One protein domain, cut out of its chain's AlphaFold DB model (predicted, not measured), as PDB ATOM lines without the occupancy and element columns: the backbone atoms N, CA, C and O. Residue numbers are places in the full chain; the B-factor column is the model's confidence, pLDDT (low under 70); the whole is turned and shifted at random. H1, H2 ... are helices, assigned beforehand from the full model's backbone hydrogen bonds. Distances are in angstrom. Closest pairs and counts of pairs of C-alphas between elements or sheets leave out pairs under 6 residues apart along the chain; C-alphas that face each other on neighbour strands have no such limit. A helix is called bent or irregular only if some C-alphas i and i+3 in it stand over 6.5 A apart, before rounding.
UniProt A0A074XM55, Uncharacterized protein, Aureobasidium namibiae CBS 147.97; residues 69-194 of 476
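AT A GLANCE: This is residues 69 to 194 of the 476 residues of an uncharacterized protein of Aureobasidium namibiae CBS 147.97 (UniProt A0A074XM55). One long helix, H6, runs nearly the whole length of a thin, open model; near its last residues H1, H2 and H3 gather in a small head, where H3 packs alongside H6, H1 crosses H6 and H2 packs on H3. From that head, H4 and the stretch 128 to 137 run back toward the other end of H6, where H5 makes a corner with it. The printed part has 126 residues with six named helices, H1 to H6 in chain order, and no named strand; the class is all helix. The whole is extended, with a radius of gyration of the C-alphas of 21.5 A and spans of 70 by 25 by 23 A.

HOW THE PARTS SIT: H1, residues 71 to 79, touches residues 175 to 182 alone of H6, residues 151 to 188, about perpendicular at 89 degrees; the closest C-alphas, of Val 73 and Trp 179, are 6.6 A apart. H2, residues 81 to 94, and H1 meet only through their link. H2 touches H3, residues 101 to 113, at a steep tilt of 47 degrees, opposite ways, closest at the C-alphas of Val 88 and Ile 105, 6.0 A apart. H3 touches residues 176 to 187 alone of H6 at a shallow tilt of 15 degrees, opposite ways; the closest C-alphas, of Tyr 110 and Trp 183, are 5.2 A apart. H4, residues 117 to 127, is close to H6 but not clearly touching, with the closest C-alphas, of Phe 119 and Lys 176, 7.5 A apart. H5, residues 138 to 149, and H6 touch only at the corner, closest at the C-alphas of Leu 147 and Ala 154, 4.8 A apart; their tilt of 72 degrees is only just about perpendicular. H6 is the hub, touching three helices, and the helix packing is mostly crossed, but only just. H2 and H6 are apart. In H1, H2, H3, H5 and H6 every O i to N i+4 pair is within hydrogen-bond range; in H4 it is 5 of 7.

IN THESE COORDINATES: H1 begins at C-alpha 71, (36.964, -18.321, 50.117), and is 12.7 A long. H2 measures 20.1 A, H3 18.5 A, H4 15.7 A and H5 16.4 A. H4 is irregular, but only just: C-alphas 118 and 121 are 6.8 A apart. H6 runs 55.0 A from C-alpha 151 at (2.163, -40.900, 63.557) to C-alpha 188 at (37.603, -16.446, 29.321).

THE WHOLE: The two C-alphas farthest apart, of Gly 98 and Ile 149, are 70.3 A from each other. The printed part has no cut, and no link between its helices is long. Residues 124 to 131, of which 124 to 127 belong to H4, stand free, as do residues 133 to 139 and residues 159 to 167 of H6. The mean pLDDT of the printed part is 79.5; residues 95 to 99 and 121 to 142 are under 70.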
ATOM      1  N   PRO A  69      40.007 -16.760  42.986       89.06
ATOM      2  CA  PRO A  69      39.164 -17.616  43.805       89.06
ATOM      3  C   PRO A  69      38.722 -16.913  45.094       89.06
ATOM      4  O   PRO A  69      39.547 -16.386  45.852       89.06
ATOM      5  N   ASN A  70      37.419 -16.970  45.376       91.19
ATOM      6  CA  ASN A  70      36.853 -16.576  46.665       91.19
ATOM      7  C   ASN A  70      37.181 -17.623  47.760       91.19
ATOM      8  O   ASN A  70      37.900 -18.599  47.527       91.19
ATOM      9  N   SER A  71      36.707 -17.410  48.989       91.81
ATOM     10  CA  SER A  71      36.964 -18.321  50.117       91.81
ATOM     11  C   SER A  71      36.443 -19.744  49.880       91.81
ATOM     12  O   SER A  71      37.105 -20.697  50.286       91.81
ATOM     13  N   GLU A  72      35.299 -19.900  49.220       90.50
ATOM     14  CA  GLU A  72      34.683 -21.197  48.926       90.50
ATOM     15  C   GLU A  72      35.428 -21.937  47.816       90.50
ATOM     16  O   GLU A  72      35.826 -23.086  47.997       90.50
ATOM     17  N   VAL A  73      35.751 -21.247  46.721       92.62
ATOM     18  CA  VAL A  73      36.572 -21.791  45.634       92.62
ATOM     19  C   VAL A  73      37.937 -22.233  46.157       92.62
ATOM     20  O   VAL A  73      38.437 -23.273  45.744       92.62
ATOM     21  N   LYS A  74      38.547 -21.507  47.104       93.06
ATOM     22  CA  LYS A  74      39.807 -21.945  47.735       93.06
ATOM     23  C   LYS A  74      39.662 -23.286  48.458       93.06
ATOM     24  O   LYS A  74      40.588 -24.092  48.388       93.06
ATOM     25  N   LYS A  75      38.528 -23.548  49.119       91.19
ATOM     26  CA  LYS A  75      38.252 -24.854  49.743       91.19
ATOM     27  C   LYS A  75      38.103 -25.943  48.680       91.19
ATOM     28  O   LYS A  75      38.714 -26.995  48.823       91.19
ATOM     29  N   LEU A  76      37.384 -25.661  47.592       91.69
ATOM     30  CA  LEU A  76      37.220 -26.597  46.473       91.69
ATOM     31  C   LEU A  76      38.547 -26.901  45.766       91.69
ATOM     32  O   LEU A  76      38.841 -28.054  45.482       91.69
ATOM     33  N   LEU A  77      39.396 -25.895  45.545       93.19
ATOM     34  CA  LEU A  77      40.736 -26.069  44.975       93.19
ATOM     35  C   LEU A  77      41.636 -26.953  45.849       93.19
ATOM     36  O   LEU A  77      42.459 -27.696  45.318       93.19
ATOM     37  N   LEU A  78      41.502 -26.859  47.175       91.31
ATOM     38  CA  LEU A  78      42.218 -27.727  48.111       91.31
ATOM     39  C   LEU A  78      41.666 -29.154  48.080       91.31
ATOM     40  O   LEU A  78      42.458 -30.090  48.004       91.31
ATOM     41  N   TYR A  79      40.338 -29.300  48.107       90.50
ATOM     42  CA  TYR A  79      39.658 -30.592  48.043       90.50
ATOM     43  C   TYR A  79      40.023 -31.345  46.756       90.50
ATOM     44  O   TYR A  79      40.532 -32.457  46.820       90.50
ATOM     45  N   PHE A  80      39.908 -30.687  45.600       91.62
ATOM     46  CA  PHE A  80      40.173 -31.274  44.284       91.62
ATOM     47  C   PHE A  80      41.644 -31.228  43.843       91.62
ATOM     48  O   PHE A  80      41.956 -31.385  42.658       91.62
ATOM     49  N   LYS A  81      42.596 -30.968  44.753       92.06
ATOM     50  CA  LYS A  81      44.011 -30.822  44.368       92.06
ATOM     51  C   LYS A  81      44.527 -32.079  43.655       92.06
ATOM     52  O   LYS A  81      45.291 -31.960  42.697       92.06
ATOM     53  N   GLY A  82      44.124 -33.270  44.101       91.00
ATOM     54  CA  GLY A  82      44.542 -34.539  43.501       91.00
ATOM     55  C   GLY A  82      44.066 -34.691  42.054       91.00
ATOM     56  O   GLY A  82      44.867 -34.960  41.157       91.00
ATOM     57  N   GLU A  83      42.784 -34.439  41.814       92.25
ATOM     58  CA  GLU A  83      42.111 -34.534  40.518       92.25
ATOM     59  C   GLU A  83      42.638 -33.488  39.533       92.25
ATOM     60  O   GLU A  83      42.846 -33.787  38.351       92.25
ATOM     61  N   LEU A  84      42.904 -32.268  40.011       93.69
ATOM     62  CA  LEU A  84      43.509 -31.211  39.202       93.69
ATOM     63  C   LEU A  84      44.921 -31.600  38.759       93.69
ATOM     64  O   LEU A  84      45.250 -31.470  37.580       93.69
ATOM     65  N   ARG A  85      45.739 -32.159  39.659       93.75
ATOM     66  CA  ARG A  85      47.079 -32.660  39.310       93.75
ATOM     67  C   ARG A  85      47.016 -33.822  38.324       93.75
ATOM     68  O   ARG A  85      47.774 -33.832  37.357       93.75
ATOM     69  N   ALA A  86      46.075 -34.749  38.512       93.25
ATOM     70  CA  ALA A  86      45.825 -35.826  37.557       93.25
ATOM     71  C   ALA A  86      45.460 -35.274  36.168       93.25
ATOM     72  O   ALA A  86      46.074 -35.662  35.180       93.25
ATOM     73  N   THR A  87      44.566 -34.281  36.094       93.19
ATOM     74  CA  THR A  87      44.206 -33.604  34.830       93.19
ATOM     75  C   THR A  87      45.423 -32.991  34.141       93.19
ATOM     76  O   THR A  87      45.623 -33.174  32.941       93.19
ATOM     77  N   VAL A  88      46.260 -32.267  34.894       93.44
ATOM     78  CA  VAL A  88      47.490 -31.665  34.364       93.44
ATOM     79  C   VAL A  88      48.405 -32.748  33.795       93.44
ATOM     80  O   VAL A  88      48.879 -32.619  32.666       93.44
ATOM     81  N   ARG A  89      48.624 -33.831  34.542       93.00
ATOM     82  CA  ARG A  89      49.472 -34.954  34.129       93.00
ATOM     83  C   ARG A  89      48.965 -35.632  32.860       93.00
ATOM     84  O   ARG A  89      49.747 -35.857  31.933       93.00
ATOM     85  N   ASP A  90      47.668 -35.907  32.796       92.12
ATOM     86  CA  ASP A  90      47.030 -36.547  31.647       92.12
ATOM     87  C   ASP A  90      47.225 -35.691  30.392       92.12
ATOM     88  O   ASP A  90      47.742 -36.167  29.383       92.12
ATOM     89  N   VAL A  91      46.939 -34.387  30.470       90.94
ATOM     90  CA  VAL A  91      47.090 -33.486  29.318       90.94
ATOM     91  C   VAL A  91      48.553 -33.331  28.900       90.94
ATOM     92  O   VAL A  91      48.848 -33.326  27.700       90.94
ATOM     93  N   LEU A  92      49.481 -33.214  29.857       87.81
ATOM     94  CA  LEU A  92      50.914 -33.098  29.572       87.81
ATOM     95  C   LEU A  92      51.490 -34.366  28.926       87.81
ATOM     96  O   LEU A  92      52.434 -34.257  28.140       87.81
ATOM     97  N   SER A  93      50.926 -35.538  29.231       86.50
ATOM     98  CA  SER A  93      51.347 -36.824  28.661       86.50
ATOM     99  C   SER A  93      50.677 -37.152  27.321       86.50
ATOM    100  O   SER A  93      51.289 -37.827  26.494       86.50
ATOM    101  N   SER A  94      49.466 -36.646  27.058       81.75
ATOM    102  CA  SER A  94      48.672 -37.014  25.876       81.75
ATOM    103  C   SER A  94      48.807 -36.081  24.664       81.75
ATOM    104  O   SER A  94      48.274 -36.389  23.598       81.75
ATOM    105  N   THR A  95      49.412 -34.893  24.796       64.12
ATOM    106  CA  THR A  95      49.382 -33.874  23.724       64.12
ATOM    107  C   THR A  95      50.514 -34.020  22.706       64.12
ATOM    108  O   THR A  95      51.696 -33.920  23.040       64.12
ATOM    109  N   SER A  96      50.143 -34.134  21.425       61.59
ATOM    110  CA  SER A  96      51.046 -33.951  20.283       61.59
ATOM    111  C   SER A  96      51.669 -32.548  20.282       61.59
ATOM    112  O   SER A  96      51.050 -31.577  20.724       61.59
ATOM    113  N   SER A  97      52.898 -32.420  19.774       52.97
ATOM    114  CA  SER A  97      53.629 -31.148  19.739       52.97
ATOM    115  C   SER A  97      52.901 -30.107  18.875       52.97
ATOM    116  O   SER A  97      52.955 -30.181  17.650       52.97
ATOM    117  N   GLY A  98      52.214 -29.140  19.491       59.34
ATOM    118  CA  GLY A  98      51.642 -27.995  18.770       59.34
ATOM    119  C   GLY A  98      50.413 -27.332  19.397       59.34
ATOM    120  O   GLY A  98      50.168 -26.164  19.109       59.34
ATOM    121  N   GLU A  99      49.653 -28.018  20.258       65.38
ATOM    122  CA  GLU A  99      48.493 -27.412  20.938       65.38
ATOM    123  C   GLU A  99      48.909 -26.620  22.196       65.38
ATOM    124  O   GLU A  99      49.805 -27.059  22.929       65.38
ATOM    125  N   PRO A 100      48.254 -25.483  22.512       78.31
ATOM    126  CA  PRO A 100      48.492 -24.757  23.756       78.31
ATOM    127  C   PRO A 100      48.056 -25.601  24.964       78.31
ATOM    128  O   PRO A 100      46.898 -25.572  25.376       78.31
ATOM    129  N   ARG A 101      48.999 -26.338  25.565       85.56
ATOM    130  CA  ARG A 101      48.739 -27.276  26.677       85.56
ATOM    131  C   ARG A 101      47.955 -26.643  27.824       85.56
ATOM    132  O   ARG A 101      47.062 -27.263  28.378       85.56
ATOM    133  N   TYR A 102      48.257 -25.387  28.133       87.44
ATOM    134  CA  TYR A 102      47.594 -24.653  29.204       87.44
ATOM    135  C   TYR A 102      46.095 -24.422  28.949       87.44
ATOM    136  O   TYR A 102      45.302 -24.543  29.875       87.44
ATOM    137  N   LEU A 103      45.697 -24.137  27.699       88.06
ATOM    138  CA  LEU A 103      44.278 -24.003  27.349       88.06
ATOM    139  C   LEU A 103      43.560 -25.326  27.559       88.06
ATOM    140  O   LEU A 103      42.543 -25.370  28.232       88.06
ATOM    141  N   ARG A 104      44.135 -26.405  27.028       89.62
ATOM    142  CA  ARG A 104      43.541 -27.735  27.103       89.62
ATOM    143  C   ARG A 104      43.337 -28.200  28.546       89.62
ATOM    144  O   ARG A 104      42.322 -28.811  28.842       89.62
ATOM    145  N   ILE A 105      44.259 -27.872  29.455       92.44
ATOM    146  CA  ILE A 105      44.074 -28.164  30.884       92.44
ATOM    147  C   ILE A 105      42.869 -27.398  31.447       92.44
ATOM    148  O   ILE A 105      42.057 -27.997  32.148       92.44
ATOM    149  N   LEU A 106      42.722 -26.106  31.134       93.00
ATOM    150  CA  LEU A 106      41.557 -25.323  31.563       93.00
ATOM    151  C   LEU A 106      40.248 -25.870  30.971       93.00
ATOM    152  O   LEU A 106      39.257 -25.961  31.689       93.00
ATOM    153  N   GLU A 107      40.248 -26.264  29.693       92.56
ATOM    154  CA  GLU A 107      39.082 -26.856  29.024       92.56
ATOM    155  C   GLU A 107      38.663 -28.172  29.702       92.56
ATOM    156  O   GLU A 107      37.479 -28.374  29.964       92.56
ATOM    157  N   GLU A 108      39.620 -29.037  30.059       92.50
ATOM    158  CA  GLU A 108      39.342 -30.285  30.785       92.50
ATOM    159  C   GLU A 108      38.870 -30.040  32.226       92.50
ATOM    160  O   GLU A 108      37.946 -30.708  32.685       92.50
ATOM    161  N   CYS A 109      39.440 -29.058  32.936       93.44
ATOM    162  CA  CYS A 109      38.970 -28.691  34.278       93.44
ATOM    163  C   CYS A 109      37.525 -28.176  34.237       93.44
ATOM    164  O   CYS A 109      36.691 -28.608  35.030       93.44
ATOM    165  N   TYR A 110      37.208 -27.314  33.270       92.31
ATOM    166  CA  TYR A 110      35.848 -26.826  33.054       92.31
ATOM    167  C   TYR A 110      34.881 -27.950  32.670       92.31
ATOM    168  O   TYR A 110      33.779 -28.033  33.205       92.31
ATOM    169  N   LYS A 111      35.296 -28.864  31.787       90.00
ATOM    170  CA  LYS A 111      34.494 -30.030  31.406       90.00
ATOM    171  C   LYS A 111      34.162 -30.913  32.609       90.00
ATOM    172  O   LYS A 111      33.015 -31.329  32.732       90.00
ATOM    173  N   ARG A 112      35.135 -31.171  33.490       89.75
ATOM    174  CA  ARG A 112      34.922 -31.928  34.736       89.75
ATOM    175  C   ARG A 112      34.012 -31.186  35.712       89.75
ATOM    176  O   ARG A 112      33.166 -31.811  36.328       89.75
ATOM    177  N   ALA A 113      34.121 -29.860  35.797       88.94
ATOM    178  CA  ALA A 113      33.233 -29.046  36.630       88.94
ATOM    179  C   ALA A 113      31.751 -29.120  36.212       88.94
ATOM    180  O   ALA A 113      30.877 -28.854  37.029       88.94
ATOM    181  N   LEU A 114      31.472 -29.475  34.952       85.56
ATOM    182  CA  LEU A 114      30.120 -29.673  34.422       85.56
ATOM    183  C   LEU A 114      29.591 -31.105  34.595       85.56
ATOM    184  O   LEU A 114      28.460 -31.366  34.187       85.56
ATOM    185  N   ASP A 115      30.401 -32.031  35.105       83.81
ATOM    186  CA  ASP A 115      30.009 -33.421  35.330       83.81
ATOM    187  C   ASP A 115      29.367 -33.564  36.716       83.81
ATOM    188  O   ASP A 115      29.964 -33.186  37.724       83.81
ATOM    189  N   ASP A 116      28.150 -34.103  36.779       75.12
ATOM    190  CA  ASP A 116      27.425 -34.289  38.042       75.12
ATOM    191  C   ASP A 116      28.139 -35.266  38.975       75.12
ATOM    192  O   ASP A 116      28.164 -35.047  40.189       75.12
ATOM    193  N   VAL A 117      28.805 -36.273  38.396       78.81
ATOM    194  CA  VAL A 117      29.559 -37.301  39.130       78.81
ATOM    195  C   VAL A 117      30.735 -36.689  39.892       78.81
ATOM    196  O   VAL A 117      31.202 -37.228  40.893       78.81
ATOM    197  N   TYR A 118      31.206 -35.522  39.451       74.94
ATOM    198  CA  TYR A 118      32.304 -34.809  40.093       74.94
ATOM    199  C   TYR A 118      31.966 -34.356  41.524       74.94
ATOM    200  O   TYR A 118      32.870 -34.194  42.342       74.94
ATOM    201  N   PHE A 119      30.678 -34.175  41.838       77.81
ATOM    202  CA  PHE A 119      30.207 -33.706  43.147       77.81
ATOM    203  C   PHE A 119      29.676 -34.820  44.052       77.81
ATOM    204  O   PHE A 119      29.581 -34.601  45.257       77.81
ATOM    205  N   ASP A 120      29.406 -36.016  43.521       76.50
ATOM    206  CA  ASP A 120      28.900 -37.141  44.321       76.50
ATOM    207  C   ASP A 120      29.881 -37.528  45.450       76.50
ATOM    208  O   ASP A 120      29.468 -37.837  46.565       76.50
ATOM    209  N   TYR A 121      31.192 -37.391  45.217       65.31
ATOM    210  CA  TYR A 121      32.228 -37.635  46.233       65.31
ATOM    211  C   TYR A 121      32.271 -36.584  47.352       65.31
ATOM    212  O   TYR A 121      32.689 -36.897  48.469       65.31
ATOM    213  N   ILE A 122      31.859 -35.339  47.077       68.12
ATOM    214  CA  ILE A 122      31.739 -34.315  48.125       68.12
ATOM    215  C   ILE A 122      30.612 -34.722  49.067       68.12
ATOM    216  O   ILE A 122      30.803 -34.710  50.282       68.12
ATOM    217  N   ASP A 123      29.483 -35.143  48.503       62.81
ATOM    218  CA  ASP A 123      28.322 -35.584  49.266       62.81
ATOM    219  C   ASP A 123      28.651 -36.834  50.098       62.81
ATOM    220  O   ASP A 123      28.348 -36.863  51.289       62.81
ATOM    221  N   GLU A 124      29.368 -37.815  49.539       58.28
ATOM    222  CA  GLU A 124      29.825 -39.001  50.280       58.28
ATOM    223  C   GLU A 124      30.865 -38.691  51.370       58.28
ATOM    224  O   GLU A 124      30.860 -39.323  52.427       58.28
ATOM    225  N   ALA A 125      31.724 -37.685  51.185       54.88
ATOM    226  CA  ALA A 125      32.638 -37.235  52.237       54.88
ATOM    227  C   ALA A 125      31.891 -36.563  53.408       54.88
ATOM    228  O   ALA A 125      32.335 -36.646  54.553       54.88
ATOM    229  N   PHE A 126      30.720 -35.966  53.163       49.59
ATOM    230  CA  PHE A 126      29.793 -35.581  54.235       49.59
ATOM    231  C   PHE A 126      29.034 -36.780  54.830       49.59
ATOM    232  O   PHE A 126      28.537 -36.675  55.949       49.59
ATOM    233  N   LEU A 127      28.966 -37.918  54.126       45.97
ATOM    234  CA  LEU A 127      28.432 -39.185  54.644       45.97
ATOM    235  C   LEU A 127      29.455 -39.982  55.468       45.97
ATOM    236  O   LEU A 127      29.061 -40.948  56.126       45.97
ATOM    237  N   THR A 128      30.739 -39.586  55.512       42.44
ATOM    238  CA  THR A 128      31.650 -40.068  56.564       42.44
ATOM    239  C   THR A 128      31.277 -39.466  57.919       42.44
ATOM    240  O   THR A 128      31.901 -38.538  58.423       42.44
ATOM    241  N   SER A 129      30.269 -40.109  58.507       37.78
ATOM    242  CA  SER A 129      29.767 -40.041  59.877       37.78
ATOM    243  C   SER A 129      28.881 -38.852  60.265       37.78
ATOM    244  O   SER A 129      29.149 -37.715  59.888       37.78
ATOM    245  N   PRO A 130      27.836 -39.113  61.072       42.25
ATOM    246  CA  PRO A 130      27.810 -40.157  62.095       42.25
ATOM    247  C   PRO A 130      27.227 -41.483  61.534       42.25
ATOM    248  O   PRO A 130      26.083 -41.509  61.117       42.25
ATOM    249  N   TYR A 131      27.947 -42.610  61.408       46.41
ATOM    250  CA  TYR A 131      28.225 -43.482  62.558       46.41
ATOM    251  C   TYR A 131      28.229 -42.667  63.831       46.41
ATOM    252  O   TYR A 131      29.233 -42.068  64.223       46.41
ATOM    253  N   ASP A 132      27.024 -42.551  64.362       47.44
ATOM    254  CA  ASP A 132      26.796 -42.022  65.679       47.44
ATOM    255  C   ASP A 132      27.564 -42.949  66.621       47.44
ATOM    256  O   ASP A 132      27.367 -44.165  66.560       47.44
ATOM    257  N   PRO A 133      28.490 -42.455  67.451       46.50
ATOM    258  CA  PRO A 133      29.007 -43.258  68.552       46.50
ATOM    259  C   PRO A 133      27.867 -43.788  69.442       46.50
ATOM    260  O   PRO A 133      28.065 -44.779  70.142       46.50
ATOM    261  N   ASP A 134      26.678 -43.180  69.345       47.69
ATOM    262  CA  ASP A 134      25.440 -43.560  70.013       47.69
ATOM    263  C   ASP A 134      24.533 -44.474  69.155       47.69
ATOM    264  O   ASP A 134      23.365 -44.667  69.494       47.69
ATOM    265  N   TYR A 135      25.047 -45.096  68.080       47.09
ATOM    266  CA  TYR A 135      24.321 -46.089  67.255       47.09
ATOM    267  C   TYR A 135      23.917 -47.355  68.047       47.09
ATOM    268  O   TYR A 135      23.180 -48.200  67.551       47.09
ATOM    269  N   GLU A 136      24.355 -47.462  69.305       48.84
ATOM    270  CA  GLU A 136      23.866 -48.422  70.305       48.84
ATOM    271  C   GLU A 136      23.367 -47.732  71.596       48.84
ATOM    272  O   GLU A 136      23.458 -48.289  72.689       48.84
ATOM    273  N   SER A 137      22.862 -46.499  71.518       58.41
ATOM    274  CA  SER A 137      22.198 -45.849  72.653       58.41
ATOM    275  C   SER A 137      20.707 -46.192  72.682       58.41
ATOM    276  O   SER A 137      20.058 -46.327  71.646       58.41
ATOM    277  N   GLU A 138      20.127 -46.297  73.881       56.75
ATOM    278  CA  GLU A 138      18.682 -46.532  74.064       56.75
ATOM    279  C   GLU A 138      17.815 -45.488  73.330       56.75
ATOM    280  O   GLU A 138      16.719 -45.805  72.880       56.75
ATOM    281  N   GLN A 139      18.337 -44.274  73.114       55.91
ATOM    282  CA  GLN A 139      17.652 -43.187  72.406       55.91
ATOM    283  C   GLN A 139      17.409 -43.488  70.919       55.91
ATOM    284  O   GLN A 139      16.436 -42.996  70.348       55.91
ATOM    285  N   PHE A 140      18.254 -44.310  70.290       60.00
ATOM    286  CA  PHE A 140      18.058 -44.744  68.906       60.00
ATOM    287  C   PHE A 140      16.902 -45.747  68.788       60.00
ATOM    288  O   PHE A 140      16.059 -45.630  67.900       60.00
ATOM    289  N   TYR A 141      16.810 -46.695  69.725       62.28
ATOM    290  CA  TYR A 141      15.706 -47.658  69.763       62.28
ATOM    291  C   TYR A 141      14.379 -46.991  70.150       62.28
ATOM    292  O   TYR A 141      13.355 -47.284  69.542       62.28
ATOM    293  N   GLU A 142      14.399 -46.013  71.064       65.50
ATOM    294  CA  GLU A 142      13.225 -45.172  71.343       65.50
ATOM    295  C   GLU A 142      12.792 -44.339  70.122       65.50
ATOM    296  O   GLU A 142      11.600 -44.105  69.934       65.50
ATOM    297  N   HIS A 143      13.726 -43.888  69.278       74.00
ATOM    298  CA  HIS A 143      13.408 -43.182  68.036       74.00
ATOM    299  C   HIS A 143      12.705 -44.096  67.021       74.00
ATOM    300  O   HIS A 143      11.647 -43.726  66.513       74.00
ATOM    301  N   GLU A 144      13.242 -45.295  66.776       74.06
ATOM    302  CA  GLU A 144      12.645 -46.295  65.876       74.06
ATOM    303  C   GLU A 144      11.255 -46.750  66.355       74.06
ATOM    304  O   GLU A 144      10.312 -46.800  65.561       74.06
ATOM    305  N   ASP A 145      11.087 -46.993  67.659       75.19
ATOM    306  CA  ASP A 145       9.787 -47.350  68.237       75.19
ATOM    307  C   ASP A 145       8.775 -46.201  68.092       75.19
ATOM    308  O   ASP A 145       7.609 -46.421  67.750       75.19
ATOM    309  N   ARG A 146       9.206 -44.946  68.282       71.88
ATOM    310  CA  ARG A 146       8.340 -43.769  68.102       71.88
ATOM    311  C   ARG A 146       7.972 -43.517  66.645       71.88
ATOM    312  O   ARG A 146       6.845 -43.106  66.402       71.88
ATOM    313  N   LEU A 147       8.856 -43.797  65.688       78.56
ATOM    314  CA  LEU A 147       8.520 -43.729  64.262       78.56
ATOM    315  C   LEU A 147       7.412 -44.726  63.876       78.56
ATOM    316  O   LEU A 147       6.658 -44.459  62.944       78.56
ATOM    317  N   GLN A 148       7.300 -45.859  64.579       75.12
ATOM    318  CA  GLN A 148       6.279 -46.881  64.309       75.12
ATOM    319  C   GLN A 148       4.965 -46.664  65.071       75.12
ATOM    320  O   GLN A 148       3.913 -47.101  64.603       75.12
ATOM    321  N   ILE A 149       5.017 -46.037  66.251       78.69
ATOM    322  CA  ILE A 149       3.867 -45.920  67.163       78.69
ATOM    323  C   ILE A 149       3.217 -44.526  67.110       78.69
ATOM    324  O   ILE A 149       2.002 -44.422  67.283       78.69
ATOM    325  N   ASP A 150       3.994 -43.464  66.885       86.69
ATOM    326  CA  ASP A 150       3.550 -42.065  66.944       86.69
ATOM    327  C   ASP A 150       3.557 -41.438  65.539       86.69
ATOM    328  O   ASP A 150       4.589 -41.017  65.012       86.69
ATOM    329  N   GLU A 151       2.372 -41.393  64.925       86.75
ATOM    330  CA  GLU A 151       2.163 -40.900  63.557       86.75
ATOM    331  C   GLU A 151       2.519 -39.405  63.415       86.75
ATOM    332  O   GLU A 151       3.087 -38.996  62.400       86.75
ATOM    333  N   ASP A 152       2.280 -38.597  64.457       86.81
ATOM    334  CA  ASP A 152       2.630 -37.171  64.476       86.81
ATOM    335  C   ASP A 152       4.152 -36.973  64.571       86.81
ATOM    336  O   ASP A 152       4.725 -36.092  63.917       86.81
ATOM    337  N   TYR A 153       4.834 -37.811  65.359       81.06
ATOM    338  CA  TYR A 153       6.296 -37.821  65.437       81.06
ATOM    339  C   TYR A 153       6.936 -38.252  64.113       81.06
ATOM    340  O   TYR A 153       7.860 -37.582  63.643       81.06
ATOM    341  N   ALA A 154       6.419 -39.315  63.488       78.50
ATOM    342  CA  ALA A 154       6.876 -39.783  62.183       78.50
ATOM    343  C   ALA A 154       6.735 -38.690  61.111       78.50
ATOM    344  O   ALA A 154       7.709 -38.374  60.428       78.50
ATOM    345  N   ALA A 155       5.574 -38.030  61.035       85.38
ATOM    346  CA  ALA A 155       5.342 -36.939  60.090       85.38
ATOM    347  C   ALA A 155       6.281 -35.737  60.320       85.38
ATOM    348  O   ALA A 155       6.800 -35.151  59.367       85.38
ATOM    349  N   CYS A 156       6.540 -35.368  61.580       86.56
ATOM    350  CA  CYS A 156       7.469 -34.284  61.916       86.56
ATOM    351  C   CYS A 156       8.915 -34.622  61.516       86.56
ATOM    352  O   CYS A 156       9.610 -33.791  60.924       86.56
ATOM    353  N   PHE A 157       9.350 -35.856  61.785       78.06
ATOM    354  CA  PHE A 157      10.681 -36.335  61.420       78.06
ATOM    355  C   PHE A 157      10.876 -36.410  59.902       78.06
ATOM    356  O   PHE A 157      11.913 -35.982  59.391       78.06
ATOM    357  N   GLU A 158       9.875 -36.890  59.159       79.56
ATOM    358  CA  GLU A 158       9.911 -36.890  57.696       79.56
ATOM    359  C   GLU A 158      10.012 -35.471  57.133       79.56
ATOM    360  O   GLU A 158      10.882 -35.215  56.300       79.56
ATOM    361  N   ALA A 159       9.215 -34.529  57.644       85.56
ATOM    362  CA  ALA A 159       9.278 -33.130  57.227       85.56
ATOM    363  C   ALA A 159      10.646 -32.488  57.527       85.56
ATOM    364  O   ALA A 159      11.168 -31.711  56.724       85.56
ATOM    365  N   GLU A 160      11.265 -32.806  58.668       83.81
ATOM    366  CA  GLU A 160      12.614 -32.338  58.989       83.81
ATOM    367  C   GLU A 160      13.670 -32.961  58.064       83.81
ATOM    368  O   GLU A 160      14.566 -32.263  57.580       83.81
ATOM    369  N   ARG A 161      13.552 -34.261  57.770       81.75
ATOM    370  CA  ARG A 161      14.428 -34.972  56.833       81.75
ATOM    371  C   ARG A 161      14.335 -34.376  55.431       81.75
ATOM    372  O   ARG A 161      15.373 -34.163  54.806       81.75
ATOM    373  N   GLU A 162      13.128 -34.079  54.958       83.12
ATOM    374  CA  GLU A 162      12.886 -33.437  53.665       83.12
ATOM    375  C   GLU A 162      13.484 -32.032  53.601       83.12
ATOM    376  O   GLU A 162      14.158 -31.713  52.624       83.12
ATOM    377  N   ARG A 163      13.338 -31.218  54.655       86.56
ATOM    378  CA  ARG A 163      13.993 -29.898  54.735       86.56
ATOM    379  C   ARG A 163      15.511 -30.019  54.691       86.56
ATOM    380  O   ARG A 163      16.145 -29.409  53.841       86.56
ATOM    381  N   LYS A 164      16.094 -30.881  55.530       83.69
ATOM    382  CA  LYS A 164      17.542 -31.150  55.531       83.69
ATOM    383  C   LYS A 164      18.037 -31.674  54.184       83.69
ATOM    384  O   LYS A 164      19.196 -31.467  53.839       83.69
ATOM    385  N   TYR A 165      17.216 -32.428  53.460       82.12
ATOM    386  CA  TYR A 165      17.539 -32.885  52.113       82.12
ATOM    387  C   TYR A 165      17.488 -31.726  51.108       82.12
ATOM    388  O   TYR A 165      18.444 -31.544  50.360       82.12
ATOM    389  N   ALA A 166      16.438 -30.905  51.137       84.25
ATOM    390  CA  ALA A 166      16.295 -29.736  50.272       84.25
ATOM    391  C   ALA A 166      17.432 -28.719  50.473       84.25
ATOM    392  O   ALA A 166      18.070 -28.331  49.496       84.25
ATOM    393  N   ASP A 167      17.755 -28.376  51.724       84.00
ATOM    394  CA  ASP A 167      18.852 -27.461  52.067       84.00
ATOM    395  C   ASP A 167      20.203 -27.989  51.551       84.00
ATOM    396  O   ASP A 167      21.035 -27.235  51.041       84.00
ATOM    397  N   ARG A 168      20.422 -29.311  51.633       82.38
ATOM    398  CA  ARG A 168      21.624 -29.967  51.094       82.38
ATOM    399  C   ARG A 168      21.678 -29.898  49.573       82.38
ATOM    400  O   ARG A 168      22.730 -29.576  49.026       82.38
ATOM    401  N   MET A 169      20.562 -30.156  48.895       82.69
ATOM    402  CA  MET A 169      20.483 -30.041  47.438       82.69
ATOM    403  C   MET A 169      20.739 -28.605  46.973       82.69
ATOM    404  O   MET A 169      21.473 -28.394  46.011       82.69
ATOM    405  N   GLU A 170      20.208 -27.606  47.678       85.56
ATOM    406  CA  GLU A 170      20.465 -26.199  47.367       85.56
ATOM    407  C   GLU A 170      21.939 -25.823  47.578       85.56
ATOM    408  O   GLU A 170      22.546 -25.188  46.710       85.56
ATOM    409  N   ALA A 171      22.549 -26.264  48.684       84.12
ATOM    410  CA  ALA A 171      23.970 -26.055  48.957       84.12
ATOM    411  C   ALA A 171      24.874 -26.742  47.915       84.12
ATOM    412  O   ALA A 171      25.878 -26.157  47.485       84.12
ATOM    413  N   ARG A 172      24.504 -27.947  47.457       84.00
ATOM    414  CA  ARG A 172      25.181 -28.661  46.364       84.00
ATOM    415  C   ARG A 172      25.114 -27.854  45.072       84.00
ATOM    416  O   ARG A 172      26.151 -27.563  44.478       84.00
ATOM    417  N   GLU A 173      23.921 -27.433  44.665       84.44
ATOM    418  CA  GLU A 173      23.735 -26.635  43.449       84.44
ATOM    419  C   GLU A 173      24.444 -25.280  43.539       84.44
ATOM    420  O   GLU A 173      25.000 -24.790  42.556       84.44
ATOM    421  N   HIS A 174      24.486 -24.654  44.713       86.62
ATOM    422  CA  HIS A 174      25.274 -23.443  44.939       86.62
ATOM    423  C   HIS A 174      26.778 -23.682  44.739       86.62
ATOM    424  O   HIS A 174      27.420 -22.982  43.954       86.62
ATOM    425  N   THR A 175      27.321 -24.720  45.378       87.06
ATOM    426  CA  THR A 175      28.740 -25.098  45.273       87.06
ATOM    427  C   THR A 175      29.125 -25.402  43.827       87.06
ATOM    428  O   THR A 175      30.140 -24.914  43.322       87.06
ATOM    429  N   LYS A 176      28.281 -26.166  43.127       87.38
ATOM    430  CA  LYS A 176      28.457 -26.509  41.717       87.38
ATOM    431  C   LYS A 176      28.464 -25.270  40.827       87.38
ATOM    432  O   LYS A 176      29.355 -25.127  39.990       87.38
ATOM    433  N   ARG A 177      27.528 -24.340  41.038       86.25
ATOM    434  CA  ARG A 177      27.469 -23.068  40.299       86.25
ATOM    435  C   ARG A 177      28.747 -22.253  40.461       86.25
ATOM    436  O   ARG A 177      29.345 -21.886  39.453       86.25
ATOM    437  N   ILE A 178      29.207 -22.049  41.695       89.06
ATOM    438  CA  ILE A 178      30.446 -21.309  41.982       89.06
ATOM    439  C   ILE A 178      31.658 -21.975  41.314       89.06
ATOM    440  O   ILE A 178      32.540 -21.292  40.788       89.06
ATOM    441  N   TRP A 179      31.707 -23.308  41.304       91.19
ATOM    442  CA  TRP A 179      32.801 -24.056  40.685       91.19
ATOM    443  C   TRP A 179      32.825 -23.927  39.159       91.19
ATOM    444  O   TRP A 179      33.881 -23.677  38.571       91.19
ATOM    445  N   ILE A 180      31.664 -24.062  38.512       89.69
ATOM    446  CA  ILE A 180      31.509 -23.882  37.061       89.69
ATOM    447  C   ILE A 180      31.869 -22.449  36.668       89.69
ATOM    448  O   ILE A 180      32.627 -22.240  35.715       89.69
ATOM    449  N   GLU A 181      31.359 -21.468  37.414       88.00
ATOM    450  CA  GLU A 181      31.632 -20.055  37.181       88.00
ATOM    451  C   GLU A 181      33.135 -19.774  37.252       88.00
ATOM    452  O   GLU A 181      33.703 -19.227  36.305       88.00
ATOM    453  N   PHE A 182      33.810 -20.240  38.303       92.12
ATOM    454  CA  PHE A 182      35.252 -20.080  38.470       92.12
ATOM    455  C   PHE A 182      36.054 -20.584  37.260       92.12
ATOM    456  O   PHE A 182      36.896 -19.855  36.723       92.12
ATOM    457  N   TRP A 183      35.787 -21.810  36.794       92.44
ATOM    458  CA  TRP A 183      36.506 -22.369  35.646       92.44
ATOM    459  C   TRP A 183      36.167 -21.663  34.341       92.44
ATOM    460  O   TRP A 183      37.053 -21.455  33.508       92.44
ATOM    461  N   SER A 184      34.916 -21.240  34.169       88.94
ATOM    462  CA  SER A 184      34.538 -20.461  32.998       88.94
ATOM    463  C   SER A 184      35.225 -19.098  32.935       88.94
ATOM    464  O   SER A 184      35.730 -18.715  31.880       88.94
ATOM    465  N   GLN A 185      35.339 -18.400  34.069       88.56
ATOM    466  CA  GLN A 185      36.061 -17.135  34.149       88.56
ATOM    467  C   GLN A 185      37.552 -17.341  33.870       88.56
ATOM    468  O   GLN A 185      38.162 -16.549  33.151       88.56
ATOM    469  N   ALA A 186      38.144 -18.417  34.399       90.56
ATOM    470  CA  ALA A 186      39.539 -18.760  34.135       90.56
ATOM    471  C   ALA A 186      39.799 -19.045  32.641       90.56
ATOM    472  O   ALA A 186      40.854 -18.668  32.126       90.56
ATOM    473  N   LEU A 187      38.842 -19.671  31.942       89.44
ATOM    474  CA  LEU A 187      38.892 -19.887  30.492       89.44
ATOM    475  C   LEU A 187      38.801 -18.578  29.699       89.44
ATOM    476  O   LEU A 187      39.614 -18.369  28.801       89.44
ATOM    477  N   GLN A 188      37.851 -17.702  30.041       85.25
ATOM    478  CA  GLN A 188      37.603 -16.446  29.321       85.25
ATOM    479  C   GLN A 188      38.718 -15.411  29.531       85.25
ATOM    480  O   GLN A 188      39.132 -14.750  28.586       85.25
ATOM    481  N   LYS A 189      39.259 -15.293  30.753       84.25
ATOM    482  CA  LYS A 189      40.333 -14.337  31.096       84.25
ATOM    483  C   LYS A 189      41.689 -14.691  30.476       84.25
ATOM    484  O   LYS A 189      42.642 -13.916  30.560       84.25
ATOM    485  N   ARG A 190      41.829 -15.890  29.912       84.00
ATOM    486  CA  ARG A 190      43.084 -16.353  29.326       84.00
ATOM    487  C   ARG A 190      43.221 -15.790  27.903       84.00
ATOM    488  O   ARG A 190      42.336 -16.034  27.092       84.00
ATOM    489  N   PRO A 191      44.348 -15.148  27.537       76.62
ATOM    490  CA  PRO A 191      44.572 -14.689  26.165       76.62
ATOM    491  C   PRO A 191      44.455 -15.833  25.146       76.62
ATOM    492  O   PRO A 191      45.082 -16.889  25.310       76.62
ATOM    493  N   GLY A 192      43.631 -15.638  24.112       77.06
ATOM    494  CA  GLY A 192      43.280 -16.684  23.140       77.06
ATOM    495  C   GLY A 192      42.433 -17.822  23.731       77.06
ATOM    496  O   GLY A 192      42.492 -18.957  23.254       77.06
ATOM    497  N   GLY A 193      41.751 -17.574  24.850       82.62
ATOM    498  CA  GLY A 193      40.688 -18.419  25.384       82.62
ATOM    499  C   GLY A 193      39.369 -18.202  24.632       82.62
ATOM    500  O   GLY A 193      39.218 -17.201  23.930       82.62
ATOM    501  N   PRO A 194      38.424 -19.150  24.726       88.44
ATOM    502  CA  PRO A 194      37.129 -19.026  24.074       88.44
ATOM    503  C   PRO A 194      36.228 -18.033  24.815       88.44
ATOM    504  O   PRO A 194      36.218 -17.982  26.046       88.44
TER     505      PRO A 194